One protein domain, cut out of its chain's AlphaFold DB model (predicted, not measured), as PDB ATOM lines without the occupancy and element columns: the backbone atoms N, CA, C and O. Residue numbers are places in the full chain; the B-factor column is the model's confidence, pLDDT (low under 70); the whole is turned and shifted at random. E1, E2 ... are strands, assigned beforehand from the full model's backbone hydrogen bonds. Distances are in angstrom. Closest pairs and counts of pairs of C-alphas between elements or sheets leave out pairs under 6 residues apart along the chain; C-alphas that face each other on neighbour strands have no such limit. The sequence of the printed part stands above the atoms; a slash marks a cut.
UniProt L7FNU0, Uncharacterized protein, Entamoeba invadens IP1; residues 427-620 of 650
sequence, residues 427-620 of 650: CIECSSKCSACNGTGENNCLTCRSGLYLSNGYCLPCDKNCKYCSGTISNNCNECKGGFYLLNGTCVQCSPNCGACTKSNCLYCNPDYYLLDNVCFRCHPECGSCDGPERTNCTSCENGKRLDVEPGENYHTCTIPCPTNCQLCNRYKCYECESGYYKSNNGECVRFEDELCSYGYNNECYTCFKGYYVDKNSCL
ATOM      1  N   CYS A 427      93.170 100.977 106.877       92.19
ATOM      2  CA  CYS A 427      94.111 101.590 107.802       92.19
ATOM      3  C   CYS A 427      93.671 103.018 108.090       92.19
ATOM      4  O   CYS A 427      93.714 103.879 107.214       92.19
ATOM      5  N   ILE A 428      93.222 103.246 109.320       92.50
ATOM      6  CA  ILE A 428      92.634 104.510 109.765       92.50
ATOM      7  C   ILE A 428      93.678 105.269 110.575       92.50
ATOM      8  O   ILE A 428      94.363 104.675 111.409       92.50
ATOM      9  N   GLU A 429      93.814 106.567 110.324       93.06
ATOM     10  CA  GLU A 429      94.792 107.408 111.012       93.06
ATOM     11  C   GLU A 429      94.503 107.485 112.520       93.06
ATOM     12  O   GLU A 429      93.359 107.587 112.971       93.06
ATOM     13  N   CYS A 430      95.567 107.419 113.310       93.44
ATOM     14  CA  CYS A 430      95.521 107.649 114.742       93.44
ATOM     15  C   CYS A 430      95.307 109.132 115.064       93.44
ATOM     16  O   CYS A 430      95.629 110.014 114.271       93.44
ATOM     17  N   SER A 431      94.880 109.426 116.295       92.81
ATOM     18  CA  SER A 431      94.923 110.800 116.808       92.81
ATOM     19  C   SER A 431      96.340 111.391 116.695       92.81
ATOM     20  O   SER A 431      97.346 110.692 116.854       92.81
ATOM     21  N   SER A 432      96.427 112.702 116.452       91.75
ATOM     22  CA  SER A 432      97.653 113.437 116.093       91.75
ATOM     23  C   SER A 432      98.789 113.358 117.119       91.75
ATOM     24  O   SER A 432      99.925 113.707 116.809       91.75
ATOM     25  N   LYS A 433      98.510 112.892 118.339       92.88
ATOM     26  CA  LYS A 433      99.496 112.695 119.410       92.88
ATOM     27  C   LYS A 433     100.034 111.260 119.486       92.88
ATOM     28  O   LYS A 433     101.087 111.040 120.090       92.88
ATOM     29  N   CYS A 434      99.363 110.289 118.867       92.81
ATOM     30  CA  CYS A 434      99.789 108.893 118.876       92.81
ATOM     31  C   CYS A 434     100.787 108.597 117.740       92.81
ATOM     32  O   CYS A 434     100.719 109.167 116.647       92.81
ATOM     33  N   SER A 435     101.705 107.665 117.995       92.06
ATOM     34  CA  SER A 435     102.517 106.995 116.968       92.06
ATOM     35  C   SER A 435     101.955 105.621 116.579       92.06
ATOM     36  O   SER A 435     102.105 105.208 115.431       92.06
ATOM     37  N   ALA A 436     101.239 104.968 117.498       92.31
ATOM     38  CA  ALA A 436     100.408 103.792 117.254       92.31
ATOM     39  C   ALA A 436      99.160 103.858 118.144       92.31
ATOM     40  O   ALA A 436      99.205 104.422 119.241       92.31
ATOM     41  N   CYS A 437      98.052 103.283 117.686       94.75
ATOM     42  CA  CYS A 437      96.767 103.322 118.376       94.75
ATOM     43  C   CYS A 437      95.946 102.055 118.102       94.75
ATOM     44  O   CYS A 437      96.284 101.266 117.221       94.75
ATOM     45  N   ASN A 438      94.861 101.866 118.850       93.88
ATOM     46  CA  ASN A 438      93.853 100.822 118.613       93.88
ATOM     47  C   ASN A 438      92.458 101.403 118.298       93.88
ATOM     48  O   ASN A 438      91.449 100.714 118.430       93.88
ATOM     49  N   GLY A 439      92.398 102.682 117.933       92.50
ATOM     50  CA  GLY A 439      91.172 103.421 117.654       92.50
ATOM     51  C   GLY A 439      91.456 104.898 117.385       92.50
ATOM     52  O   GLY A 439      92.587 105.360 117.536       92.50
ATOM     53  N   THR A 440      90.421 105.646 117.008       89.44
ATOM     54  CA  THR A 440      90.521 107.072 116.648       89.44
ATOM     55  C   THR A 440      90.480 108.031 117.843       89.44
ATOM     56  O   THR A 440      90.809 109.207 117.690       89.44
ATOM     57  N   GLY A 441      90.084 107.558 119.028       89.62
ATOM     58  CA  GLY A 441      90.008 108.375 120.242       89.62
ATOM     59  C   GLY A 441      91.375 108.866 120.729       89.62
ATOM     60  O   GLY A 441      92.398 108.213 120.528       89.62
ATOM     61  N   GLU A 442      91.409 110.005 121.429       89.56
ATOM     62  CA  GLU A 442      92.650 110.521 122.038       89.56
ATOM     63  C   GLU A 442      93.222 109.601 123.130       89.56
ATOM     64  O   GLU A 442      94.409 109.678 123.437       89.56
ATOM     65  N   ASN A 443      92.380 108.736 123.701       92.50
ATOM     66  CA  ASN A 443      92.716 107.751 124.727       92.50
ATOM     67  C   ASN A 443      93.013 106.351 124.163       92.50
ATOM     68  O   ASN A 443      93.151 105.395 124.925       92.50
ATOM     69  N   ASN A 444      93.074 106.208 122.840       93.06
ATOM     70  CA  ASN A 444      93.342 104.941 122.163       93.06
ATOM     71  C   ASN A 444      94.816 104.801 121.753       93.06
ATOM     72  O   ASN A 444      95.153 103.906 120.973       93.06
ATOM     73  N   CYS A 445      95.709 105.674 122.231       94.94
ATOM     74  CA  CYS A 445      97.126 105.564 121.915       94.94
ATOM     75  C   CYS A 445      97.736 104.332 122.602       94.94
ATOM     76  O   CYS A 445      97.555 104.102 123.796       94.94
ATOM     77  N   LEU A 446      98.516 103.566 121.842       92.88
ATOM     78  CA  LEU A 446      99.381 102.496 122.347       92.88
ATOM     79  C   LEU A 446     100.820 102.988 122.509       92.88
ATOM     80  O   LEU A 446     101.538 102.553 123.402       92.88
ATOM     81  N   THR A 447     101.236 103.919 121.650       91.88
ATOM     82  CA  THR A 447     102.516 104.620 121.742       91.88
ATOM     83  C   THR A 447     102.335 106.073 121.319       91.88
ATOM     84  O   THR A 447     101.468 106.399 120.504       91.88
ATOM     85  N   CYS A 448     103.167 106.960 121.857       91.62
ATOM     86  CA  CYS A 448     103.075 108.397 121.610       91.62
ATOM     87  C   CYS A 448     104.114 108.887 120.602       91.62
ATOM     88  O   CYS A 448     105.140 108.240 120.370       91.62
ATOM     89  N   ARG A 449     103.847 110.037 119.975       90.38
ATOM     90  CA  ARG A 449     104.865 110.751 119.190       90.38
ATOM     91  C   ARG A 449     105.980 111.267 120.111       90.38
ATOM     92  O   ARG A 449     105.800 111.375 121.322       90.38
ATOM     93  N   SER A 450     107.147 111.560 119.536       86.56
ATOM     94  CA  SER A 450     108.307 112.047 120.299       86.56
ATOM     95  C   SER A 450     107.966 113.317 121.095       86.56
ATOM     96  O   SER A 450     107.223 114.169 120.611       86.56
ATOM     97  N   GLY A 451     108.504 113.441 122.314       86.25
ATOM     98  CA  GLY A 451     108.195 114.540 123.234       86.25
ATOM     99  C   GLY A 451     106.900 114.369 124.037       86.25
ATOM    100  O   GLY A 451     106.526 115.282 124.772       86.25
ATOM    101  N   LEU A 452     106.226 113.223 123.917       91.00
ATOM    102  CA  LEU A 452     105.035 112.864 124.680       91.00
ATOM    103  C   LEU A 452     105.258 111.522 125.399       91.00
ATOM    104  O   LEU A 452     106.001 110.672 124.903       91.00
ATOM    105  N   TYR A 453     104.576 111.299 126.520       90.69
ATOM    106  CA  TYR A 453     104.527 110.001 127.198       90.69
ATOM    107  C   TYR A 453     103.097 109.484 127.313       90.69
ATOM    108  O   TYR A 453     102.135 110.255 127.352       90.69
ATOM    109  N   LEU A 454     102.974 108.160 127.358       91.81
ATOM    110  CA  LEU A 454     101.691 107.481 127.445       91.81
ATOM    111  C   LEU A 454     101.218 107.407 128.899       91.81
ATOM    112  O   LEU A 454     101.923 106.887 129.763       91.81
ATOM    113  N   SER A 455      99.998 107.867 129.157       92.81
ATOM    114  CA  SER A 455      99.326 107.744 130.448       92.81
ATOM    115  C   SER A 455      97.855 107.408 130.240       92.81
ATOM    116  O   SER A 455      97.108 108.205 129.680       92.81
ATOM    117  N   ASN A 456      97.434 106.215 130.676       90.94
ATOM    118  CA  ASN A 456      96.047 105.739 130.566       90.94
ATOM    119  C   ASN A 456      95.454 105.894 129.148       90.94
ATOM    120  O   ASN A 456      94.314 106.326 128.990       90.94
ATOM    121  N   GLY A 457      96.252 105.593 128.119       90.44
ATOM    122  CA  GLY A 457      95.851 105.712 126.713       90.44
ATOM    123  C   GLY A 457      95.984 107.115 126.108       90.44
ATOM    124  O   GLY A 457      95.908 107.249 124.890       90.44
ATOM    125  N   TYR A 458      96.234 108.149 126.916       92.69
ATOM    126  CA  TYR A 458      96.488 109.517 126.457       92.69
ATOM    127  C   TYR A 458      97.981 109.790 126.290       92.69
ATOM    128  O   TYR A 458      98.806 109.317 127.070       92.69
ATOM    129  N   CYS A 459      98.324 110.631 125.319       93.81
ATOM    130  CA  CYS A 459      99.683 111.130 125.137       93.81
ATOM    131  C   CYS A 459      99.824 112.541 125.710       93.81
ATOM    132  O   CYS A 459      99.284 113.506 125.161       93.81
ATOM    133  N   LEU A 460     100.556 112.651 126.816       92.06
ATOM    134  CA  LEU A 460     100.774 113.890 127.559       92.06
ATOM    135  C   LEU A 460     102.187 114.434 127.301       92.06
ATOM    136  O   LEU A 460     103.104 113.646 127.072       92.06
ATOM    137  N   PRO A 461     102.392 115.763 127.311       91.19
ATOM    138  CA  PRO A 461     103.685 116.356 126.996       91.19
ATOM    139  C   PRO A 461     104.741 116.062 128.061       91.19
ATOM    140  O   PRO A 461     104.465 116.099 129.259       91.19
ATOM    141  N   CYS A 462     105.963 115.807 127.602       90.81
ATOM    142  CA  CYS A 462     107.139 115.798 128.459       90.81
ATOM    143  C   CYS A 462     107.530 117.217 128.889       90.81
ATOM    144  O   CYS A 462     107.168 118.206 128.243       90.81
ATOM    145  N   ASP A 463     108.337 117.301 129.946       89.69
ATOM    146  CA  ASP A 463     108.968 118.551 130.367       89.69
ATOM    147  C   ASP A 463     109.874 119.150 129.268       89.69
ATOM    148  O   ASP A 463     110.322 118.474 128.328       89.69
ATOM    149  N   LYS A 464     110.144 120.457 129.363       86.00
ATOM    150  CA  LYS A 464     110.926 121.194 128.365       86.00
ATOM    151  C   LYS A 464     112.325 120.576 128.208       86.00
ATOM    152  O   LYS A 464     112.984 120.217 129.170       86.00
ATOM    153  N   ASN A 465     112.804 120.483 126.965       88.12
ATOM    154  CA  ASN A 465     114.091 119.863 126.591       88.12
ATOM    155  C   ASN A 465     114.181 118.341 126.792       88.12
ATOM    156  O   ASN A 465     115.205 117.754 126.445       88.12
ATOM    157  N   CYS A 466     113.116 117.684 127.250       89.69
ATOM    158  CA  CYS A 466     113.047 116.233 127.304       89.69
ATOM    159  C   CYS A 466     112.539 115.646 125.975       89.69
ATOM    160  O   CYS A 466     111.599 116.164 125.365       89.69
ATOM    161  N   LYS A 467     113.184 114.579 125.496       89.44
ATOM    162  CA  LYS A 467     112.817 113.848 124.273       89.44
ATOM    163  C   LYS A 467     111.926 112.643 124.584       89.44
ATOM    164  O   LYS A 467     110.929 112.444 123.887       89.44
ATOM    165  N   TYR A 468     112.253 111.896 125.641       89.56
ATOM    166  CA  TYR A 468     111.437 110.801 126.175       89.56
ATOM    167  C   TYR A 468     111.340 110.909 127.692       89.56
ATOM    168  O   TYR A 468     112.360 111.080 128.358       89.56
ATOM    169  N   CYS A 469     110.137 110.766 128.241       91.31
ATOM    170  CA  CYS A 469     109.875 110.888 129.671       91.31
ATOM    171  C   CYS A 469     108.952 109.773 130.180       91.31
ATOM    172  O   CYS A 469     108.266 109.105 129.408       91.31
ATOM    173  N   SER A 470     108.932 109.596 131.498       89.00
ATOM    174  CA  SER A 470     108.018 108.722 132.243       89.00
ATOM    175  C   SER A 470     106.902 109.497 132.964       89.00
ATOM    176  O   SER A 470     106.071 108.907 133.650       89.00
ATOM    177  N   GLY A 471     106.858 110.824 132.800       88.25
ATOM    178  CA  GLY A 471     105.839 111.705 133.362       88.25
ATOM    179  C   GLY A 471     106.041 113.167 132.957       88.25
ATOM    180  O   GLY A 471     106.993 113.497 132.255       88.25
ATOM    181  N   THR A 472     105.153 114.047 133.422       83.69
ATOM    182  CA  THR A 472     105.140 115.478 133.060       83.69
ATOM    183  C   THR A 472     106.157 116.343 133.809       83.69
ATOM    184  O   THR A 472     106.422 117.461 133.379       83.69
ATOM    185  N   ILE A 473     106.694 115.878 134.939       84.56
ATOM    186  CA  ILE A 473     107.613 116.663 135.777       84.56
ATOM    187  C   ILE A 473     109.064 116.555 135.291       84.56
ATOM    188  O   ILE A 473     109.468 115.551 134.703       84.56
ATOM    189  N   SER A 474     109.858 117.591 135.567       80.81
ATOM    190  CA  SER A 474     111.201 117.782 135.000       80.81
ATOM    191  C   SER A 474     112.214 116.687 135.324       80.81
ATOM    192  O   SER A 474     113.153 116.512 134.560       80.81
ATOM    193  N   ASN A 475     112.039 115.951 136.427       86.56
ATOM    194  CA  ASN A 475     112.913 114.851 136.843       86.56
ATOM    195  C   ASN A 475     112.458 113.466 136.340       86.56
ATOM    196  O   ASN A 475     113.086 112.465 136.677       86.56
ATOM    197  N   ASN A 476     111.388 113.393 135.544       89.06
ATOM    198  CA  ASN A 476     110.925 112.153 134.916       89.06
ATOM    199  C   ASN A 476     111.454 111.998 133.482       89.06
ATOM    200  O   ASN A 476     110.882 111.246 132.690       89.06
ATOM    201  N   CYS A 477     112.510 112.722 133.109       91.25
ATOM    202  CA  CYS A 477     113.111 112.578 131.796       91.25
ATOM    203  C   CYS A 477     114.005 111.335 131.732       91.25
ATOM    204  O   CYS A 477     114.831 111.089 132.610       91.25
ATOM    205  N   ASN A 478     113.863 110.570 130.655       90.12
ATOM    206  CA  ASN A 478     114.661 109.380 130.379       90.12
ATOM    207  C   ASN A 478     115.725 109.672 129.310       90.12
ATOM    208  O   ASN A 478     116.779 109.045 129.299       90.12
ATOM    209  N   GLU A 479     115.456 110.624 128.411       89.31
ATOM    210  CA  GLU A 479     116.380 111.053 127.359       89.31
ATOM    211  C   GLU A 479     116.138 112.521 127.010       89.31
ATOM    212  O   GLU A 479     114.999 112.935 126.784       89.31
ATOM    213  N   CYS A 480     117.210 113.302 126.914       89.81
ATOM    214  CA  CYS A 480     117.145 114.720 126.585       89.81
ATOM    215  C   CYS A 480     117.181 114.979 125.075       89.81
ATOM    216  O   CYS A 480     117.646 114.158 124.285       89.81
ATOM    217  N   LYS A 481     116.689 116.149 124.662       89.38
ATOM    218  CA  LYS A 481     116.913 116.675 123.308       89.38
ATOM    219  C   LYS A 481     118.404 117.005 123.122       89.38
ATOM    220  O   LYS A 481     119.123 117.195 124.102       89.38
ATOM    221  N   GLY A 482     118.860 117.084 121.870       85.81
ATOM    222  CA  GLY A 482     120.242 117.469 121.550       85.81
ATOM    223  C   GLY A 482     120.634 118.804 122.197       85.81
ATOM    224  O   GLY A 482     119.792 119.687 122.358       85.81
ATOM    225  N   GLY A 483     121.899 118.927 122.601       86.62
ATOM    226  CA  GLY A 483     122.422 120.066 123.363       86.62
ATOM    227  C   GLY A 483     122.175 120.001 124.876       86.62
ATOM    228  O   GLY A 483     122.486 120.960 125.582       86.62
ATOM    229  N   PHE A 484     121.638 118.889 125.390       90.06
ATOM    230  CA  PHE A 484     121.408 118.662 126.817       90.06
ATOM    231  C   PHE A 484     121.890 117.271 127.237       90.06
ATOM    232  O   PHE A 484     121.841 116.323 126.453       90.06
ATOM    233  N   TYR A 485     122.298 117.134 128.496       89.56
ATOM    234  CA  TYR A 485     122.624 115.853 129.117       89.56
ATOM    235  C   TYR A 485     121.677 115.553 130.275       89.56
ATOM    236  O   TYR A 485     121.147 116.457 130.927       89.56
ATOM    237  N   LEU A 486     121.456 114.263 130.523       89.12
ATOM    238  CA  LEU A 486     120.568 113.811 131.582       89.12
ATOM    239  C   LEU A 486     121.310 113.765 132.921       89.12
ATOM    240  O   LEU A 486     122.295 113.043 133.071       89.12
ATOM    241  N   LEU A 487     120.809 114.497 133.912       90.38
ATOM    242  CA  LEU A 487     121.304 114.492 135.283       90.38
ATOM    243  C   LEU A 487     120.139 114.254 136.245       90.38
ATOM    244  O   LEU A 487     119.273 115.111 136.397       90.38
ATOM    245  N   ASN A 488     120.122 113.089 136.901       88.81
ATOM    246  CA  ASN A 488     119.078 112.694 137.859       88.81
ATOM    247  C   ASN A 488     117.653 112.897 137.310       88.81
ATOM    248  O   ASN A 488     116.794 113.488 137.962       88.81
ATOM    249  N   GLY A 489     117.435 112.460 136.068       87.50
ATOM    250  CA  GLY A 489     116.147 112.574 135.391       87.50
ATOM    251  C   GLY A 489     115.806 113.975 134.873       87.50
ATOM    252  O   GLY A 489     114.728 114.146 134.324       87.50
ATOM    253  N   THR A 490     116.696 114.966 135.017       90.75
ATOM    254  CA  THR A 490     116.511 116.347 134.535       90.75
ATOM    255  C   THR A 490     117.491 116.671 133.409       90.75
ATOM    256  O   THR A 490     118.651 116.264 133.458       90.75
ATOM    257  N   CYS A 491     117.051 117.423 132.399       91.38
ATOM    258  CA  CYS A 491     117.903 117.833 131.283       91.38
ATOM    259  C   CYS A 491     118.657 119.126 131.581       91.38
ATOM    260  O   CYS A 491     118.053 120.184 131.754       91.38
ATOM    261  N   VAL A 492     119.985 119.044 131.590       91.06
ATOM    262  CA  VAL A 492     120.884 120.176 131.834       91.06
ATOM    263  C   VAL A 492     121.591 120.549 130.535       91.06
ATOM    264  O   VAL A 492     121.997 119.675 129.772       91.06
ATOM    265  N   GLN A 493     121.693 121.847 130.253       90.75
ATOM    266  CA  GLN A 493     122.257 122.352 129.003       90.75
ATOM    267  C   GLN A 493     123.761 122.064 128.916       90.75
ATOM    268  O   GLN A 493     124.498 122.270 129.882       90.75
ATOM    269  N   CYS A 494     124.212 121.604 127.751       90.50
ATOM    270  CA  CYS A 494     125.627 121.457 127.441       90.50
ATOM    271  C   CYS A 494     126.317 122.824 127.295       90.50
ATOM    272  O   CYS A 494     125.678 123.867 127.132       90.50
ATOM    273  N   SER A 495     127.650 122.807 127.291       88.38
ATOM    274  CA  SER A 495     128.465 123.963 126.907       88.38
ATOM    275  C   SER A 495     128.069 124.496 125.514       88.38
ATOM    276  O   SER A 495     127.597 123.721 124.677       88.38
ATOM    277  N   PRO A 496     128.252 125.801 125.232       88.12
ATOM    278  CA  PRO A 496     127.882 126.398 123.949       88.12
ATOM    279  C   PRO A 496     128.435 125.630 122.741       88.12
ATOM    280  O   PRO A 496     129.575 125.174 122.758       88.12
ATOM    281  N   ASN A 497     127.621 125.525 121.686       88.44
ATOM    282  CA  ASN A 497     127.941 124.847 120.420       88.44
ATOM    283  C   ASN A 497     128.188 123.332 120.522       88.44
ATOM    284  O   ASN A 497     128.631 122.718 119.555       88.44
ATOM    285  N   CYS A 498     127.875 122.719 121.663       89.50
ATOM    286  CA  CYS A 498     127.957 121.280 121.849       89.50
ATOM    287  C   CYS A 498     126.639 120.582 121.477       89.50
ATOM    288  O   CYS A 498     125.582 120.937 122.003       89.50
ATOM    289  N   GLY A 499     126.708 119.563 120.617       85.25
ATOM    290  CA  GLY A 499     125.549 118.786 120.169       85.25
ATOM    291  C   GLY A 499     125.129 117.694 121.156       85.25
ATOM    292  O   GLY A 499     123.935 117.438 121.330       85.25
ATOM    293  N   ALA A 500     126.083 117.093 121.872       86.31
ATOM    294  CA  ALA A 500     125.816 116.210 123.009       86.31
ATOM    295  C   ALA A 500     126.983 116.198 123.998       86.31
ATOM    296  O   ALA A 500     128.141 116.283 123.598       86.31
ATOM    297  N   CYS A 501     126.694 116.026 125.286       87.69
ATOM    298  CA  CYS A 501     127.694 116.003 126.350       87.69
ATOM    299  C   CYS A 501     127.326 114.971 127.431       87.69
ATOM    300  O   CYS A 501     126.181 114.535 127.516       87.69
ATOM    301  N   THR A 502     128.289 114.559 128.260       82.75
ATOM    302  CA  THR A 502     128.018 113.694 129.435       82.75
ATOM    303  C   THR A 502     127.884 114.487 130.732       82.75
ATOM    304  O   THR A 502     127.174 114.049 131.633       82.75
ATOM    305  N   LYS A 503     128.556 115.645 130.808       80.94
ATOM    306  CA  LYS A 503     128.466 116.698 131.838       80.94
ATOM    307  C   LYS A 503     129.001 118.011 131.237       80.94
ATOM    308  O   LYS A 503     128.366 118.599 130.376       80.94
ATOM    309  N   SER A 504     130.217 118.408 131.619       72.88
ATOM    310  CA  SER A 504     131.004 119.487 131.006       72.88
ATOM    311  C   SER A 504     131.740 119.054 129.736       72.88
ATOM    312  O   SER A 504     132.171 119.907 128.968       72.88
ATOM    313  N   ASN A 505     131.898 117.746 129.519       86.56
ATOM    314  CA  ASN A 505     132.665 117.223 128.395       86.56
ATOM    315  C   ASN A 505     131.766 117.074 127.171       86.56
ATOM    316  O   ASN A 505     130.810 116.289 127.202       86.56
ATOM    317  N   CYS A 506     132.077 117.820 126.113       88.44
ATOM    318  CA  CYS A 506     131.387 117.695 124.845       88.44
ATOM    319  C   CYS A 506     131.819 116.422 124.101       88.44
ATOM    320  O   CYS A 506     133.008 116.151 123.975       88.44
ATOM    321  N   LEU A 507     130.844 115.640 123.631       87.50
ATOM    322  CA  LEU A 507     131.057 114.413 122.858       87.50
ATOM    323  C   LEU A 507     131.197 114.701 121.362       87.50
ATOM    324  O   LEU A 507     132.002 114.070 120.688       87.50
ATOM    325  N   TYR A 508     130.395 115.634 120.850       88.56
ATOM    326  CA  TYR A 508     130.499 116.159 119.492       88.56
ATOM    327  C   TYR A 508     129.870 117.549 119.426       88.56
ATOM    328  O   TYR A 508     128.954 117.877 120.188       88.56
ATOM    329  N   CYS A 509     130.360 118.363 118.501       89.62
ATOM    330  CA  CYS A 509     129.916 119.735 118.331       89.62
ATOM    331  C   CYS A 509     128.760 119.847 117.337       89.62
ATOM    332  O   CYS A 509     128.519 118.955 116.525       89.62
ATOM    333  N   ASN A 510     128.027 120.952 117.420       87.56
ATOM    334  CA  ASN A 510     127.075 121.335 116.385       87.56
ATOM    335  C   ASN A 510     127.801 121.519 115.036       87.56
ATOM    336  O   ASN A 510     129.018 121.729 115.034       87.56
ATOM    337  N   PRO A 511     127.073 121.487 113.902       82.94
ATOM    338  CA  PRO A 511     127.621 121.896 112.608       82.94
ATOM    339  C   PRO A 511     128.362 123.238 112.707       82.94
ATOM    340  O   PRO A 511     128.023 124.057 113.563       82.94
ATOM    341  N   ASP A 512     129.378 123.438 111.866       87.12
ATOM    342  CA  ASP A 512     130.311 124.581 111.887       87.12
ATOM    343  C   ASP A 512     131.316 124.622 113.053       87.12
ATOM    344  O   ASP A 512     132.063 125.597 113.181       87.12
ATOM    345  N   TYR A 513     131.376 123.592 113.902       90.94
ATOM    346  CA  TYR A 513     132.349 123.505 114.993       90.94
ATOM    347  C   TYR A 513     133.064 122.151 115.012       90.94
ATOM    348  O   TYR A 513     132.445 121.108 114.810       90.94
ATOM    349  N   TYR A 514     134.358 122.160 115.333       89.69
ATOM    350  CA  TYR A 514     135.140 120.958 115.620       89.69
ATOM    351  C   TYR A 514     135.419 120.832 117.117       89.69
ATOM    352  O   TYR A 514     135.432 121.814 117.867       89.69
ATOM    353  N   LEU A 515     135.632 119.592 117.552       89.69
ATOM    354  CA  LEU A 515     135.889 119.254 118.944       89.69
ATOM    355  C   LEU A 515     137.395 119.225 119.210       89.69
ATOM    356  O   LEU A 515     138.111 118.427 118.611       89.69
ATOM    357  N   LEU A 516     137.861 120.038 120.155       89.50
ATOM    358  CA  LEU A 516     139.228 119.991 120.672       89.50
ATOM    359  C   LEU A 516     139.182 120.082 122.198       89.50
ATOM    360  O   LEU A 516     138.559 120.986 122.749       89.50
ATOM    361  N   ASP A 517     139.793 119.116 122.884       88.12
ATOM    362  CA  ASP A 517     139.842 119.043 124.352       88.12
ATOM    363  C   ASP A 517     138.470 119.177 125.045       88.12
ATOM    364  O   ASP A 517     138.326 119.801 126.096       88.12
ATOM    365  N   ASN A 518     137.440 118.543 124.472       86.00
ATOM    366  CA  ASN A 518     136.039 118.603 124.914       86.00
ATOM    367  C   ASN A 518     135.354 119.979 124.765       86.00
ATOM    368  O   ASN A 518     134.262 120.174 125.307       86.00
ATOM    369  N   VAL A 519     135.963 120.915 124.031       87.69
ATOM    370  CA  VAL A 519     135.437 122.254 123.733       87.69
ATOM    371  C   VAL A 519     135.212 122.402 122.227       87.69
ATOM    372  O   VAL A 519     135.967 121.874 121.413       87.69
ATOM    373  N   CYS A 520     134.147 123.111 121.855       91.62
ATOM    374  CA  CYS A 520     133.770 123.326 120.463       91.62
ATOM    375  C   CYS A 520     134.333 124.641 119.932       91.62
ATOM    376  O   CYS A 520     133.958 125.719 120.401       91.62
ATOM    377  N   PHE A 521     135.189 124.545 118.921       91.31
ATOM    378  CA  PHE A 521     135.788 125.682 118.230       91.31
ATOM    379  C   PHE A 521     135.214 125.796 116.830       91.31
ATOM    380  O   PHE A 521     134.916 124.790 116.196       91.31
ATOM    381  N   ARG A 522     135.005 127.026 116.362       91.25
ATOM    382  CA  ARG A 522     134.405 127.255 115.050       91.25
ATOM    383  C   ARG A 522     135.355 126.766 113.954       91.25
ATOM    384  O   ARG A 522     136.554 127.024 114.026       91.25
ATOM    385  N   CYS A 523     134.797 126.104 112.952       90.00
ATOM    386  CA  CYS A 523     135.482 125.745 111.723       90.00
ATOM    387  C   CYS A 523     135.995 126.975 110.970       90.00
ATOM    388  O   CYS A 523     135.536 128.103 111.179       90.00
ATOM    389  N   HIS A 524     136.915 126.744 110.033       88.69
ATOM    390  CA  HIS A 524     137.250 127.757 109.042       88.69
ATOM    391  C   HIS A 524     135.974 128.187 108.281       88.69
ATOM    392  O   HIS A 524     135.200 127.308 107.902       88.69
ATOM    393  N   PRO A 525     135.754 129.487 107.991       85.69
ATOM    394  CA  PRO A 525     134.514 129.997 107.378       85.69
ATOM    395  C   PRO A 525     134.152 129.441 105.993       85.69
ATOM    396  O   PRO A 525     133.115 129.787 105.452       85.69
ATOM    397  N   GLU A 526     135.028 128.649 105.378       79.69
ATOM    398  CA  GLU A 526     134.776 128.015 104.078       79.69
ATOM    399  C   GLU A 526     134.288 126.564 104.210       79.69
ATOM    400  O   GLU A 526     133.905 125.957 103.209       79.69
ATOM    401  N   CYS A 527     134.314 126.004 105.423       84.56
ATOM    402  CA  CYS A 527     133.825 124.665 105.715       84.56
ATOM    403  C   CYS A 527     132.391 124.740 106.262       84.56
ATOM    404  O   CYS A 527     132.119 125.550 107.141       84.56
ATOM    405  N   GLY A 528     131.514 123.830 105.830       81.50
ATOM    406  CA  GLY A 528     130.234 123.581 106.515       81.50
ATOM    407  C   GLY A 528     130.389 122.631 107.714       81.50
ATOM    408  O   GLY A 528     129.605 122.610 108.659       81.50
ATOM    409  N   SER A 529     131.421 121.790 107.709       85.00
ATOM    410  CA  SER A 529     131.831 120.964 108.848       85.00
ATOM    411  C   SER A 529     133.321 120.690 108.736       85.00
ATOM    412  O   SER A 529     133.865 120.684 107.630       85.00
ATOM    413  N   CYS A 530     133.992 120.472 109.861       88.56
ATOM    414  CA  CYS A 530     135.436 120.282 109.890       88.56
ATOM    415  C   CYS A 530     135.877 119.338 111.014       88.56
ATOM    416  O   CYS A 530     135.126 119.089 111.958       88.56
ATOM    417  N   ASP A 531     137.099 118.823 110.910       88.31
ATOM    418  CA  ASP A 531     137.772 118.034 111.949       88.31
ATOM    419  C   ASP A 531     138.940 118.781 112.622       88.31
ATOM    420  O   ASP A 531     139.634 118.232 113.476       88.31
ATOM    421  N   GLY A 532     139.125 120.059 112.282       87.81
ATOM    422  CA  GLY A 532     140.220 120.891 112.759       87.81
ATOM    423  C   GLY A 532     140.072 122.364 112.358       87.81
ATOM    424  O   GLY A 532     139.116 122.731 111.670       87.81
ATOM    425  N   PRO A 533     141.009 123.221 112.799       87.81
ATOM    426  CA  PRO A 533     140.922 124.671 112.623       87.81
ATOM    427  C   PRO A 533     141.198 125.152 111.198       87.81
ATOM    428  O   PRO A 533     140.760 126.241 110.824       87.81
ATOM    429  N   GLU A 534     141.971 124.397 110.420       86.88
ATOM    430  CA  GLU A 534     142.514 124.895 109.161       86.88
ATOM    431  C   GLU A 534     141.505 124.790 108.014       86.88
ATOM    432  O   GLU A 534     140.626 123.930 107.986       86.88
ATOM    433  N   ARG A 535     141.695 125.617 106.979       83.56
ATOM    434  CA  ARG A 535     140.914 125.555 105.725       83.56
ATOM    435  C   ARG A 535     140.993 124.206 104.994       83.56
ATOM    436  O   ARG A 535     140.234 123.971 104.060       83.56
ATOM    437  N   THR A 536     141.950 123.361 105.373       82.38
ATOM    438  CA  THR A 536     142.196 122.009 104.852       82.38
ATOM    439  C   THR A 536     141.540 120.906 105.681       82.38
ATOM    440  O   THR A 536     141.671 119.735 105.337       82.38
ATOM    441  N   ASN A 537     140.882 121.257 106.784       84.56
ATOM    442  CA  ASN A 537     140.208 120.323 107.680       84.56
ATOM    443  C   ASN A 537     138.710 120.190 107.376       84.56
ATOM    444  O   ASN A 537     137.945 119.747 108.231       84.56
ATOM    445  N   CYS A 538     138.244 120.609 106.196       85.00
ATOM    446  CA  CYS A 538     136.821 120.547 105.893       85.00
ATOM    447  C   CYS A 538     136.377 119.089 105.694       85.00
ATOM    448  O   CYS A 538     136.887 118.376 104.837       85.00
ATOM    449  N   THR A 539     135.365 118.656 106.439       82.25
ATOM    450  CA  THR A 539     134.680 117.368 106.247       82.25
ATOM    451  C   THR A 539     133.382 117.522 105.458       82.25
ATOM    452  O   THR A 539     132.851 116.547 104.927       82.25
ATOM    453  N   SER A 540     132.880 118.751 105.338       81.25
ATOM    454  CA  SER A 540     131.827 119.141 104.406       81.25
ATOM    455  C   SER A 540     131.972 120.621 104.043       81.25
ATOM    456  O   SER A 540     132.615 121.394 104.760       81.25
ATOM    457  N   CYS A 541     131.388 121.019 102.917       82.62
ATOM    458  CA  CYS A 541     131.400 122.400 102.447       82.62
ATOM    459  C   CYS A 541     130.030 123.040 102.623       82.62
ATOM    460  O   CYS A 541     129.015 122.345 102.651       82.62
ATOM    461  N   GLU A 542     130.008 124.367 102.700       81.06
ATOM    462  CA  GLU A 542     128.766 125.121 102.568       81.06
ATOM    463  C   GLU A 542     128.104 124.862 101.200       81.06
ATOM    464  O   GLU A 542     128.765 124.476 100.227       81.06
ATOM    465  N   ASN A 543     126.788 125.091 101.124       81.31
ATOM    466  CA  ASN A 543     125.997 124.896  99.908       81.31
ATOM    467  C   ASN A 543     126.643 125.580  98.690       81.31
ATOM    468  O   ASN A 543     127.153 126.697  98.773       81.31
ATOM    469  N   GLY A 544     126.595 124.909  97.539       77.50
ATOM    470  CA  GLY A 544     127.183 125.400  96.292       77.50
ATOM    471  C   GLY A 544     128.691 125.163  96.146       77.50
ATOM    472  O   GLY A 544     129.244 125.482  95.094       77.50
ATOM    473  N   LYS A 545     129.369 124.568  97.138       83.62
ATOM    474  CA  LYS A 545     130.772 124.129  97.042       83.62
ATOM    475  C   LYS A 545     130.913 122.652  97.407       83.62
ATOM    476  O   LYS A 545     130.079 122.083  98.105       83.62
ATOM    477  N   ARG A 546     131.988 122.016  96.943       82.06
ATOM    478  CA  ARG A 546     132.335 120.627  97.275       82.06
ATOM    479  C   ARG A 546     133.794 120.484  97.667       82.06
ATOM    480  O   ARG A 546     134.633 121.294  97.278       82.06
ATOM    481  N   LEU A 547     134.060 119.402  98.394       78.19
ATOM    482  CA  LEU A 547     135.398 119.039  98.836       78.19
ATOM    483  C   LEU A 547     136.286 118.734  97.632       78.19
ATOM    484  O   LEU A 547     135.947 117.898  96.785       78.19
ATOM    485  N   ASP A 548     137.422 119.407  97.595       76.38
ATOM    486  CA  ASP A 548     138.546 119.074  96.744       76.38
ATOM    487  C   ASP A 548     139.381 117.987  97.426       76.38
ATOM    488  O   ASP A 548     139.778 118.142  98.581       76.38
ATOM    489  N   VAL A 549     139.587 116.869  96.728       67.56
ATOM    490  CA  VAL A 549     140.355 115.716  97.216       67.56
ATOM    491  C   VAL A 549     141.336 115.331  96.118       67.56
ATOM    492  O   VAL A 549     140.985 114.593  95.184       67.56
ATOM    493  N   GLU A 550     142.560 115.845  96.186       56.47
ATOM    494  CA  GLU A 550     143.620 115.384  95.293       56.47
ATOM    495  C   GLU A 550     144.024 113.941  95.653       56.47
ATOM    496  O   GLU A 550     144.030 113.565  96.828       56.47
ATOM    497  N   PRO A 551     144.314 113.073  94.665       44.66
ATOM    498  CA  PRO A 551     144.726 111.704  94.948       44.66
ATOM    499  C   PRO A 551     146.079 111.696  95.674       44.66
ATOM    500  O   PRO A 551     147.102 111.987  95.062       44.66
ATOM    501  N   GLY A 552     146.086 111.315  96.955       52.84
ATOM    502  CA  GLY A 552     147.312 111.080  97.726       52.84
ATOM    503  C   GLY A 552     147.583 112.040  98.886       52.84
ATOM    504  O   GLY A 552     148.583 111.842  99.571       52.84
ATOM    505  N   GLU A 553     146.713 113.017  99.160       52.69
ATOM    506  CA  GLU A 553     146.870 113.926 100.305       52.69
ATOM    507  C   GLU A 553     145.677 113.886 101.279       52.69
ATOM    508  O   GLU A 553     144.543 113.620 100.889       52.69
ATOM    509  N   ASN A 554     145.938 114.157 102.566       55.00
ATOM    510  CA  ASN A 554     144.939 114.170 103.650       55.00
ATOM    511  C   ASN A 554     144.218 115.528 103.807       55.00
ATOM    512  O   ASN A 554     143.486 115.729 104.777       55.00
ATOM    513  N   TYR A 555     144.437 116.479 102.897       62.34
ATOM    514  CA  TYR A 555     143.912 117.841 103.002       62.34
ATOM    515  C   TYR A 555     142.643 118.007 102.166       62.34
ATOM    516  O   TYR A 555     142.631 117.720 100.973       62.34
ATOM    517  N   HIS A 556     141.584 118.513 102.792       74.25
ATOM    518  CA  HIS A 556     140.263 118.675 102.202       74.25
ATOM    519  C   HIS A 556     139.865 120.156 102.230       74.25
ATOM    520  O   HIS A 556     139.609 120.720 103.296       74.25
ATOM    521  N   THR A 557     139.829 120.812 101.065       78.88
ATOM    522  CA  THR A 557     139.440 122.234 100.953       78.88
ATOM    523  C   THR A 557     138.125 122.399 100.193       78.88
ATOM    524  O   THR A 557     137.757 121.552  99.385       78.88
ATOM    525  N   CYS A 558     137.406 123.495 100.432       79.69
ATOM    526  CA  CYS A 558     136.125 123.803  99.786       79.69
ATOM    527  C   CYS A 558     136.280 124.864  98.691       79.69
ATOM    528  O   CYS A 558     135.704 125.949  98.763       79.69
ATOM    529  N   THR A 559     137.106 124.578  97.686       78.50
ATOM    530  CA  THR A 559     137.448 125.519  96.601       78.50
ATOM    531  C   THR A 559     136.692 125.249  95.301       78.50
ATOM    532  O   THR A 559     136.603 126.138  94.455       78.50
ATOM    533  N   ILE A 560     136.127 124.049  95.130       77.19
ATOM    534  CA  ILE A 560     135.457 123.663  93.888       77.19
ATOM    535  C   ILE A 560     133.958 123.987  93.989       77.19
ATOM    536  O   ILE A 560     133.286 123.438  94.866       77.19
ATOM    537  N   PRO A 561     133.395 124.825  93.099       81.56
ATOM    538  CA  PRO A 561     131.959 125.066  93.060       81.56
ATOM    539  C   PRO A 561     131.195 123.816  92.602       81.56
ATOM    540  O   PRO A 561     131.715 122.972  91.862       81.56
ATOM    541  N   CYS A 562     129.941 123.698  93.030       82.31
ATOM    542  CA  CYS A 562     129.038 122.683  92.512       82.31
ATOM    543  C   CYS A 562     128.757 122.885  91.012       82.31
ATOM    544  O   CYS A 562     128.932 123.987  90.486       82.31
ATOM    545  N   PRO A 563     128.326 121.824  90.297       81.44
ATOM    546  CA  PRO A 563     127.821 121.956  88.933       81.44
ATOM    547  C   PRO A 563     126.720 123.022  88.837       81.44
ATOM    548  O   PRO A 563     126.021 123.279  89.813       81.44
ATOM    549  N   THR A 564     126.542 123.631  87.666       84.06
ATOM    550  CA  THR A 564     125.585 124.729  87.462       84.06
ATOM    551  C   THR A 564     124.171 124.376  87.946       84.06
ATOM    552  O   THR A 564     123.659 123.300  87.627       84.06
ATOM    553  N   ASN A 565     123.533 125.301  88.672       86.31
ATOM    554  CA  ASN A 565     122.198 125.160  89.268       86.31
ATOM    555  C   ASN A 565     122.076 124.005  90.286       86.31
ATOM    556  O   ASN A 565     120.988 123.459  90.481       86.31
ATOM    557  N   CYS A 566     123.188 123.589  90.903       83.56
ATOM    558  CA  CYS A 566     123.226 122.547  91.924       83.56
ATOM    559  C   CYS A 566     123.568 123.130  93.299       83.56
ATOM    560  O   CYS A 566     124.643 123.698  93.495       83.56
ATOM    561  N   GLN A 567     122.683 122.910  94.269       83.38
ATOM    562  CA  GLN A 567     122.828 123.395  95.638       83.38
ATOM    563  C   GLN A 567     123.672 122.450  96.509       83.38
ATOM    564  O   GLN A 567     124.487 122.922  97.304       83.38
ATOM    565  N   LEU A 568     123.522 121.128  96.346       76.81
ATOM    566  CA  LEU A 568     124.306 120.113  97.065       76.81
ATOM    567  C   LEU A 568     124.926 119.106  96.102       76.81
ATOM    568  O   LEU A 568     124.217 118.441  95.343       76.81
ATOM    569  N   CYS A 569     126.242 118.916  96.175       75.06
ATOM    570  CA  CYS A 569     126.963 118.033  95.265       75.06
ATOM    571  C   CYS A 569     128.140 117.299  95.924       75.06
ATOM    572  O   CYS A 569     128.670 117.719  96.949       75.06
ATOM    573  N   ASN A 570     128.592 116.208  95.297       71.88
ATOM    574  CA  ASN A 570     129.914 115.622  95.544       71.88
ATOM    575  C   ASN A 570     130.831 115.768  94.316       71.88
ATOM    576  O   ASN A 570     130.509 116.444  93.333       71.88
ATOM    577  N   ARG A 571     131.981 115.080  94.346       66.50
ATOM    578  CA  ARG A 571     132.994 115.068  93.278       66.50
ATOM    579  C   ARG A 571     132.463 114.733  91.872       66.50
ATOM    580  O   ARG A 571     133.057 115.187  90.898       66.50
ATOM    581  N   TYR A 572     131.343 114.022  91.725       66.25
ATOM    582  CA  TYR A 572     130.829 113.612  90.405       66.25
ATOM    583  C   TYR A 572     129.315 113.756  90.212       66.25
ATOM    584  O   TYR A 572     128.822 113.448  89.131       66.25
ATOM    585  N   LYS A 573     128.552 114.151  91.236       69.50
ATOM    586  CA  LYS A 573     127.086 114.097  91.209       69.50
ATOM    587  C   LYS A 573     126.456 115.273  91.940       69.50
ATOM    588  O   LYS A 573     126.897 115.627  93.031       69.50
ATOM    589  N   CYS A 574     125.375 115.794  91.365       81.25
ATOM    590  CA  CYS A 574     124.432 116.643  92.074       81.25
ATOM    591  C   CYS A 574     123.426 115.785  92.860       81.25
ATOM    592  O   CYS A 574     122.878 114.789  92.354       81.25
ATOM    593  N   TYR A 575     123.204 116.154  94.114       79.69
ATOM    594  CA  TYR A 575     122.210 115.551  94.994       79.69
ATOM    595  C   TYR A 575     120.940 116.386  95.051       79.69
ATOM    596  O   TYR A 575     119.859 115.806  94.994       79.69
ATOM    597  N   GLU A 576     121.085 117.709  95.093       80.62
ATOM    598  CA  GLU A 576     119.977 118.652  95.200       80.62
ATOM    599  C   GLU A 576     120.217 119.844  94.275       80.62
ATOM    600  O   GLU A 576     121.279 120.470  94.319       80.62
ATOM    601  N   CYS A 577     119.241 120.116  93.414       85.31
ATOM    602  CA  CYS A 577     119.270 121.247  92.499       85.31
ATOM    603  C   CYS A 577     118.760 122.514  93.189       85.31
ATOM    604  O   CYS A 577     118.015 122.440  94.162       85.31
ATOM    605  N   GLU A 578     119.157 123.672  92.673       87.06
ATOM    606  CA  GLU A 578     118.583 124.949  93.092       87.06
ATOM    607  C   GLU A 578     117.069 124.985  92.818       87.06
ATOM    608  O   GLU A 578     116.563 124.311  91.915       87.06
ATOM    609  N   SER A 579     116.334 125.787  93.592       86.25
ATOM    610  CA  SER A 579     114.884 125.916  93.423       86.25
ATOM    611  C   SER A 579     114.524 126.339  91.994       86.25
ATOM    612  O   SER A 579     115.154 127.228  91.421       86.25
ATOM    613  N   GLY A 580     113.521 125.685  91.405       84.94
ATOM    614  CA  GLY A 580     113.182 125.848  89.984       84.94
ATOM    615  C   GLY A 580     113.854 124.849  89.038       84.94
ATOM    616  O   GLY A 580     113.578 124.871  87.836       84.94
ATOM    617  N   TYR A 581     114.687 123.941  89.554       87.69
ATOM    618  CA  TYR A 581     115.355 122.901  88.773       87.69
ATOM    619  C   TYR A 581     115.091 121.507  89.356       87.69
ATOM    620  O   TYR A 581     115.078 121.315  90.570       87.69
ATOM    621  N   TYR A 582     114.929 120.507  88.488       84.38
ATOM    622  CA  TYR A 582     114.922 119.094  88.855       84.38
ATOM    623  C   TYR A 582     116.169 118.387  88.346       84.38
ATOM    624  O   TYR A 582     116.788 118.758  87.348       84.38
ATOM    625  N   LYS A 583     116.521 117.303  89.025       84.19
ATOM    626  CA  LYS A 583     117.623 116.438  88.627       84.19
ATOM    627  C   LYS A 583     117.189 115.498  87.503       84.19
ATOM    628  O   LYS A 583     116.267 114.708  87.680       84.19
ATOM    629  N   SER A 584     117.887 115.548  86.374       79.06
ATOM    630  CA  SER A 584     117.710 114.604  85.271       79.06
ATOM    631  C   SER A 584     118.319 113.233  85.591       79.06
ATOM    632  O   SER A 584     119.158 113.089  86.486       79.06
ATOM    633  N   ASN A 585     117.968 112.216  84.797       75.94
ATOM    634  CA  ASN A 585     118.540 110.866  84.908       75.94
ATOM    635  C   ASN A 585     120.075 110.834  84.761       75.94
ATOM    636  O   ASN A 585     120.724 109.926  85.278       75.94
ATOM    637  N   ASN A 586     120.658 111.839  84.102       71.94
ATOM    638  CA  ASN A 586     122.104 111.967  83.915       71.94
ATOM    639  C   ASN A 586     122.789 112.714  85.077       71.94
ATOM    640  O   ASN A 586     124.009 112.843  85.089       71.94
ATOM    641  N   GLY A 587     122.025 113.173  86.075       73.06
ATOM    642  CA  GLY A 587     122.537 113.877  87.251       73.06
ATOM    643  C   GLY A 587     122.744 115.382  87.066       73.06
ATOM    644  O   GLY A 587     123.343 116.001  87.943       73.06
ATOM    645  N   GLU A 588     122.247 115.957  85.969       82.06
ATOM    646  CA  GLU A 588     122.272 117.398  85.681       82.06
ATOM    647  C   GLU A 588     120.994 118.085  86.172       82.06
ATOM    648  O   GLU A 588     119.916 117.489  86.130       82.06
ATOM    649  N   CYS A 589     121.103 119.341  86.602       85.94
ATOM    650  CA  CYS A 589     119.963 120.149  87.028       85.94
ATOM    651  C   CYS A 589     119.329 120.866  85.836       85.94
ATOM    652  O   CYS A 589     119.943 121.736  85.216       85.94
ATOM    653  N   VAL A 590     118.091 120.491  85.524       87.69
ATOM    654  CA  VAL A 590     117.300 120.991  84.396       87.69
ATOM    655  C   VAL A 590     116.132 121.803  84.943       87.69
ATOM    656  O   VAL A 590     115.522 121.412  85.931       87.69
ATOM    657  N   ARG A 591     115.834 122.953  84.334       88.69
ATOM    658  CA  ARG A 591     114.720 123.811  84.765       88.69
ATOM    659  C   ARG A 591     113.383 123.089  84.546       88.69
ATOM    660  O   ARG A 591     113.235 122.408  83.533       88.69
ATOM    661  N   PHE A 592     112.432 123.239  85.469       84.00
ATOM    662  CA  PHE A 592     111.063 122.750  85.259       84.00
ATOM    663  C   PHE A 592     110.413 123.419  84.044       84.00
ATOM    664  O   PHE A 592     110.674 124.587  83.758       84.00
ATOM    665  N   GLU A 593     109.539 122.689  83.349       86.44
ATOM    666  CA  GLU A 593     108.721 123.272  82.275       86.44
ATOM    667  C   GLU A 593     107.746 124.328  82.811       86.44
ATOM    668  O   GLU A 593     107.513 125.346  82.160       86.44
ATOM    669  N   ASP A 594     107.207 124.107  84.011       83.94
ATOM    670  CA  ASP A 594     106.463 125.125  84.747       83.94
ATOM    671  C   ASP A 594     107.439 125.980  85.566       83.94
ATOM    672  O   ASP A 594     107.950 125.550  86.604       83.94
ATOM    673  N   GLU A 595     107.697 127.205  85.103       86.88
ATOM    674  CA  GLU A 595     108.625 128.144  85.749       86.88
ATOM    675  C   GLU A 595     108.190 128.562  87.164       86.88
ATOM    676  O   GLU A 595     108.990 129.123  87.915       86.88
ATOM    677  N   LEU A 596     106.937 128.300  87.547       89.38
ATOM    678  CA  LEU A 596     106.416 128.576  88.884       89.38
ATOM    679  C   LEU A 596     106.646 127.409  89.860       89.38
ATOM    680  O   LEU A 596     106.339 127.536  91.052       89.38
ATOM    681  N   CYS A 597     107.198 126.292  89.382       86.44
ATOM    682  CA  CYS A 597     107.567 125.157  90.211       86.44
ATOM    683  C   CYS A 597     108.859 125.431  90.986       86.44
ATOM    684  O   CYS A 597     109.874 125.797  90.404       86.44
ATOM    685  N   SER A 598     108.841 125.216  92.301       86.75
ATOM    686  CA  SER A 598     110.002 125.427  93.172       86.75
ATOM    687  C   SER A 598     110.753 124.131  93.484       86.75
ATOM    688  O   SER A 598     111.973 124.180  93.657       86.75
ATOM    689  N   TYR A 599     110.053 122.990  93.534       83.00
ATOM    690  CA  TYR A 599     110.617 121.679  93.861       83.00
ATOM    691  C   TYR A 599     109.803 120.524  93.255       83.00
ATOM    692  O   TYR A 599     108.574 120.572  93.170       83.00
ATOM    693  N   GLY A 600     110.493 119.445  92.882       80.25
ATOM    694  CA  GLY A 600     109.900 118.317  92.172       80.25
ATOM    695  C   GLY A 600     110.932 117.287  91.698       80.25
ATOM    696  O   GLY A 600     112.130 117.432  91.951       80.25
ATOM    697  N   TYR A 601     110.487 116.248  90.995       79.75
ATOM    698  CA  TYR A 601     111.346 115.167  90.496       79.75
ATOM    699  C   TYR A 601     110.958 114.757  89.073       79.75
ATOM    700  O   TYR A 601     109.782 114.598  88.788       79.75
ATOM    701  N   ASN A 602     111.929 114.555  88.171       81.06
ATOM    702  CA  ASN A 602     111.670 114.165  86.773       81.06
ATOM    703  C   ASN A 602     110.600 115.027  86.061       81.06
ATOM    704  O   ASN A 602     109.749 114.499  85.351       81.06
ATOM    705  N   ASN A 603     110.663 116.353  86.237       81.88
ATOM    706  CA  ASN A 603     109.676 117.327  85.744       81.88
ATOM    707  C   ASN A 603     108.262 117.195  86.355       81.88
ATOM    708  O   ASN A 603     107.318 117.844  85.905       81.88
ATOM    709  N   GLU A 604     108.098 116.390  87.405       83.75
ATOM    710  CA  GLU A 604     106.891 116.395  88.223       83.75
ATOM    711  C   GLU A 604     107.014 117.433  89.338       83.75
ATOM    712  O   GLU A 604     107.922 117.341  90.165       83.75
ATOM    713  N   CYS A 605     106.117 118.416  89.371       83.75
ATOM    714  CA  CYS A 605     106.115 119.474  90.365       83.75
ATOM    715  C   CYS A 605     105.400 119.035  91.646       83.75
ATOM    716  O   CYS A 605     104.217 118.691  91.627       83.75
ATOM    717  N   TYR A 606     106.104 119.093  92.775       84.44
ATOM    718  CA  TYR A 606     105.555 118.767  94.096       84.44
ATOM    719  C   TYR A 606     105.344 120.007  94.958       84.44
ATOM    720  O   TYR A 606     104.563 119.980  95.908       84.44
ATOM    721  N   THR A 607     106.039 121.100  94.653       82.88
ATOM    722  CA  THR A 607     105.931 122.353  95.396       82.88
ATOM    723  C   THR A 607     106.125 123.523  94.444       82.88
ATOM    724  O   THR A 607     107.013 123.497  93.596       82.88
ATOM    725  N   CYS A 608     105.297 124.553  94.588       88.06
ATOM    726  CA  CYS A 608     105.380 125.781  93.802       88.06
ATOM    727  C   CYS A 608     106.082 126.890  94.587       88.06
ATOM    728  O   CYS A 608     106.288 126.781  95.800       88.06
ATOM    729  N   PHE A 609     106.456 127.977  93.915       87.62
ATOM    730  CA  PHE A 609     106.865 129.192  94.614       87.62
ATOM    731  C   PHE A 609     105.710 129.755  95.458       87.62
ATOM    732  O   PHE A 609     104.530 129.498  95.204       87.62
ATOM    733  N   LYS A 610     106.056 130.539  96.485       86.94
ATOM    734  CA  LYS A 610     105.087 131.129  97.418       86.94
ATOM    735  C   LYS A 610     103.975 131.880  96.670       86.94
ATOM    736  O   LYS A 610     104.245 132.637  95.740       86.94
ATOM    737  N   GLY A 611     102.730 131.686  97.107       86.69
ATOM    738  CA  GLY A 611     101.537 132.235  96.455       86.69
ATOM    739  C   GLY A 611     100.935 131.353  95.354       86.69
ATOM    740  O   GLY A 611      99.979 131.787  94.710       86.69
ATOM    741  N   TYR A 612     101.449 130.136  95.152       90.06
ATOM    742  CA  TYR A 612     100.927 129.149  94.205       90.06
ATOM    743  C   TYR A 612     100.768 127.772  94.872       90.06
ATOM    744  O   TYR A 612     101.497 127.446  95.808       90.06
ATOM    745  N   TYR A 613      99.830 126.963  94.382       87.06
ATOM    746  CA  TYR A 613      99.596 125.578  94.797       87.06
ATOM    747  C   TYR A 613      99.678 124.635  93.591       87.06
ATOM    748  O   TYR A 613      99.444 125.046  92.454       87.06
ATOM    749  N   VAL A 614     100.007 123.368  93.838       88.69
ATOM    750  CA  VAL A 614     100.115 122.350  92.787       88.69
ATOM    751  C   VAL A 614      98.729 121.794  92.451       88.69
ATOM    752  O   VAL A 614      98.036 121.289  93.332       88.69
ATOM    753  N   ASP A 615      98.357 121.812  91.171       88.00
ATOM    754  CA  ASP A 615      97.232 121.055  90.613       88.00
ATOM    755  C   ASP A 615      97.683 120.313  89.355       88.00
ATOM    756  O   ASP A 615      98.200 120.923  88.424       88.00
ATOM    757  N   LYS A 616      97.501 118.987  89.322       82.50
ATOM    758  CA  LYS A 616      97.804 118.126  88.157       82.50
ATOM    759  C   LYS A 616      99.147 118.434  87.471       82.50
ATOM    760  O   LYS A 616      99.222 118.455  86.246       82.50
ATOM    761  N   ASN A 617     100.199 118.608  88.272       79.44
ATOM    762  CA  ASN A 617     101.563 118.899  87.821       79.44
ATOM    763  C   ASN A 617     101.826 120.334  87.319       79.44
ATOM    764  O   ASN A 617     102.849 120.574  86.685       79.44
ATOM    765  N   SER A 618     100.936 121.283  87.614       85.00
ATOM    766  CA  SER A 618     101.110 122.704  87.300       85.00
ATOM    767  C   SER A 618     100.860 123.583  88.522       85.00
ATOM    768  O   SER A 618     100.089 123.239  89.419       85.00
ATOM    769  N   CYS A 619     101.509 124.737  88.550       88.50
ATOM    770  CA  CYS A 619     101.440 125.698  89.632       88.50
ATOM    771  C   CYS A 619     100.379 126.760  89.354       88.50
ATOM    772  O   CYS A 619     100.521 127.618  88.482       88.50
ATOM    773  N   LEU A 620      99.298 126.719  90.132       89.00
ATOM    774  CA  LEU A 620      98.173 127.642  90.028       89.00
ATOM    775  C   LEU A 620      98.187 128.649  91.171       89.00
ATOM    776  O   LEU A 620      98.605 128.356  92.286       89.00
TER     777      LEU A 620
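AT A GLANCE: This is residues 427 to 620 of the 650 residues of an uncharacterized protein of Entamoeba invadens IP1 (UniProt L7FNU0). Twelve small two-stranded hairpins, from E2-E3 to E24-E25, follow one another in a curved row like a flat horseshoe round an empty middle, with the short strand E1 beyond the first hairpin. The horseshoe is open: its two ends, at E1 and at E24-E25, stay apart. The printed part has 194 residues with 25 named strands, E1 to E25 in order along the chain, and no named helix; the class is all strand. Each hairpin is an antiparallel sheet of two strands. The whole is loose, with a radius of gyration of the C-alphas of 22.9 A, and its C-alphas span 55 by 55 by 29 A.

IN THESE COORDINATES: Find C-alpha 427 at (94.111, 101.590, 107.802), where E1, residues 427 to 429, begins. Read on to E2 at 434 to 437, E3 at 445 to 448, E4 at 452 to 455, E5 at 458 to 461, E6 at 466 to 469, E7 at 477 to 480, E8 at 484 to 487 and E9 at 490 to 493. Next come E10 at 498 to 501, E11 at 506 to 509, E12 at 513 to 516 and E13 at 519 to 522. C-alpha 527 at (133.825, 124.665, 105.715) begins E14, residues 527 to 530, followed by E15 at 538 to 541 and E16 at 545 to 548. E17, residues 557 to 561, measures 11.2 A from first to last C-alpha. After it look for E18 at 566 to 569, E19 at 574 to 577, E20 at 581 to 583 and E21 at 589 to 591. E22, residues 597 to 601, measures 10.7 A, and E23, residues 604 to 608, 11.0 A. E24 is at 612 to 615, and E25, residues 618 to 620, ends at C-alpha 620, (98.173, 127.642, 90.028).

HOW THE PARTS SIT: Start at E1, which pairs with no named strand and is apart from E2. In the hairpin E2 and E3, antiparallel at 166 degrees, look for N 435 and O 447, 2.8 A apart and within hydrogen-bond range. From E3 step to E5, where the closest C-alphas, of Cys 448 and Cys 459, are 5.6 A apart. E5 forms a hairpin with E4, antiparallel at 140 degrees, with N 453 and O 460 within hydrogen-bond range at 2.8 A. The closest C-alphas of E4 and E6 are those of Tyr 453 and Cys 469, 6.0 A apart. The hairpin E6 and E7 has N 467 and O 479 within hydrogen-bond range at 2.8 A. Further along the chain, the closest C-alphas of E7 and E9, those of Cys 480 and Cys 491, are 5.7 A apart, and the closest of E8 and E10, those of Tyr 485 and Cys 501, are 5.8 A apart. E14 and E16 are near each other, with 5 pairs of C-alphas within 10 A. In the hairpin E16 and E17, antiparallel at 129 degrees, N 546 and O 560 are 2.8 A apart, within hydrogen-bond range. Further on, the closest C-alphas of E20 and E22, Tyr 582 and Tyr 601, are 5.6 A apart. In the hairpin E24 and E25, N 613 and O 620 are within hydrogen-bond range at 2.8 A.

THE WHOLE: The two C-alphas farthest apart, of Gly 441 and Gly 552, are 61.6 A from each other, while those of Cys 427 and Leu 620 are 31.8 A apart. The printed part has no cut. No link is long; four are short but not tight: E2 to E3, E6 to E7, E14 to E15 and E16 to E17. Mean pLDDT of the printed part is 85.1; look for low confidence, under 70, at residues 549 to 555 and 571 to 573.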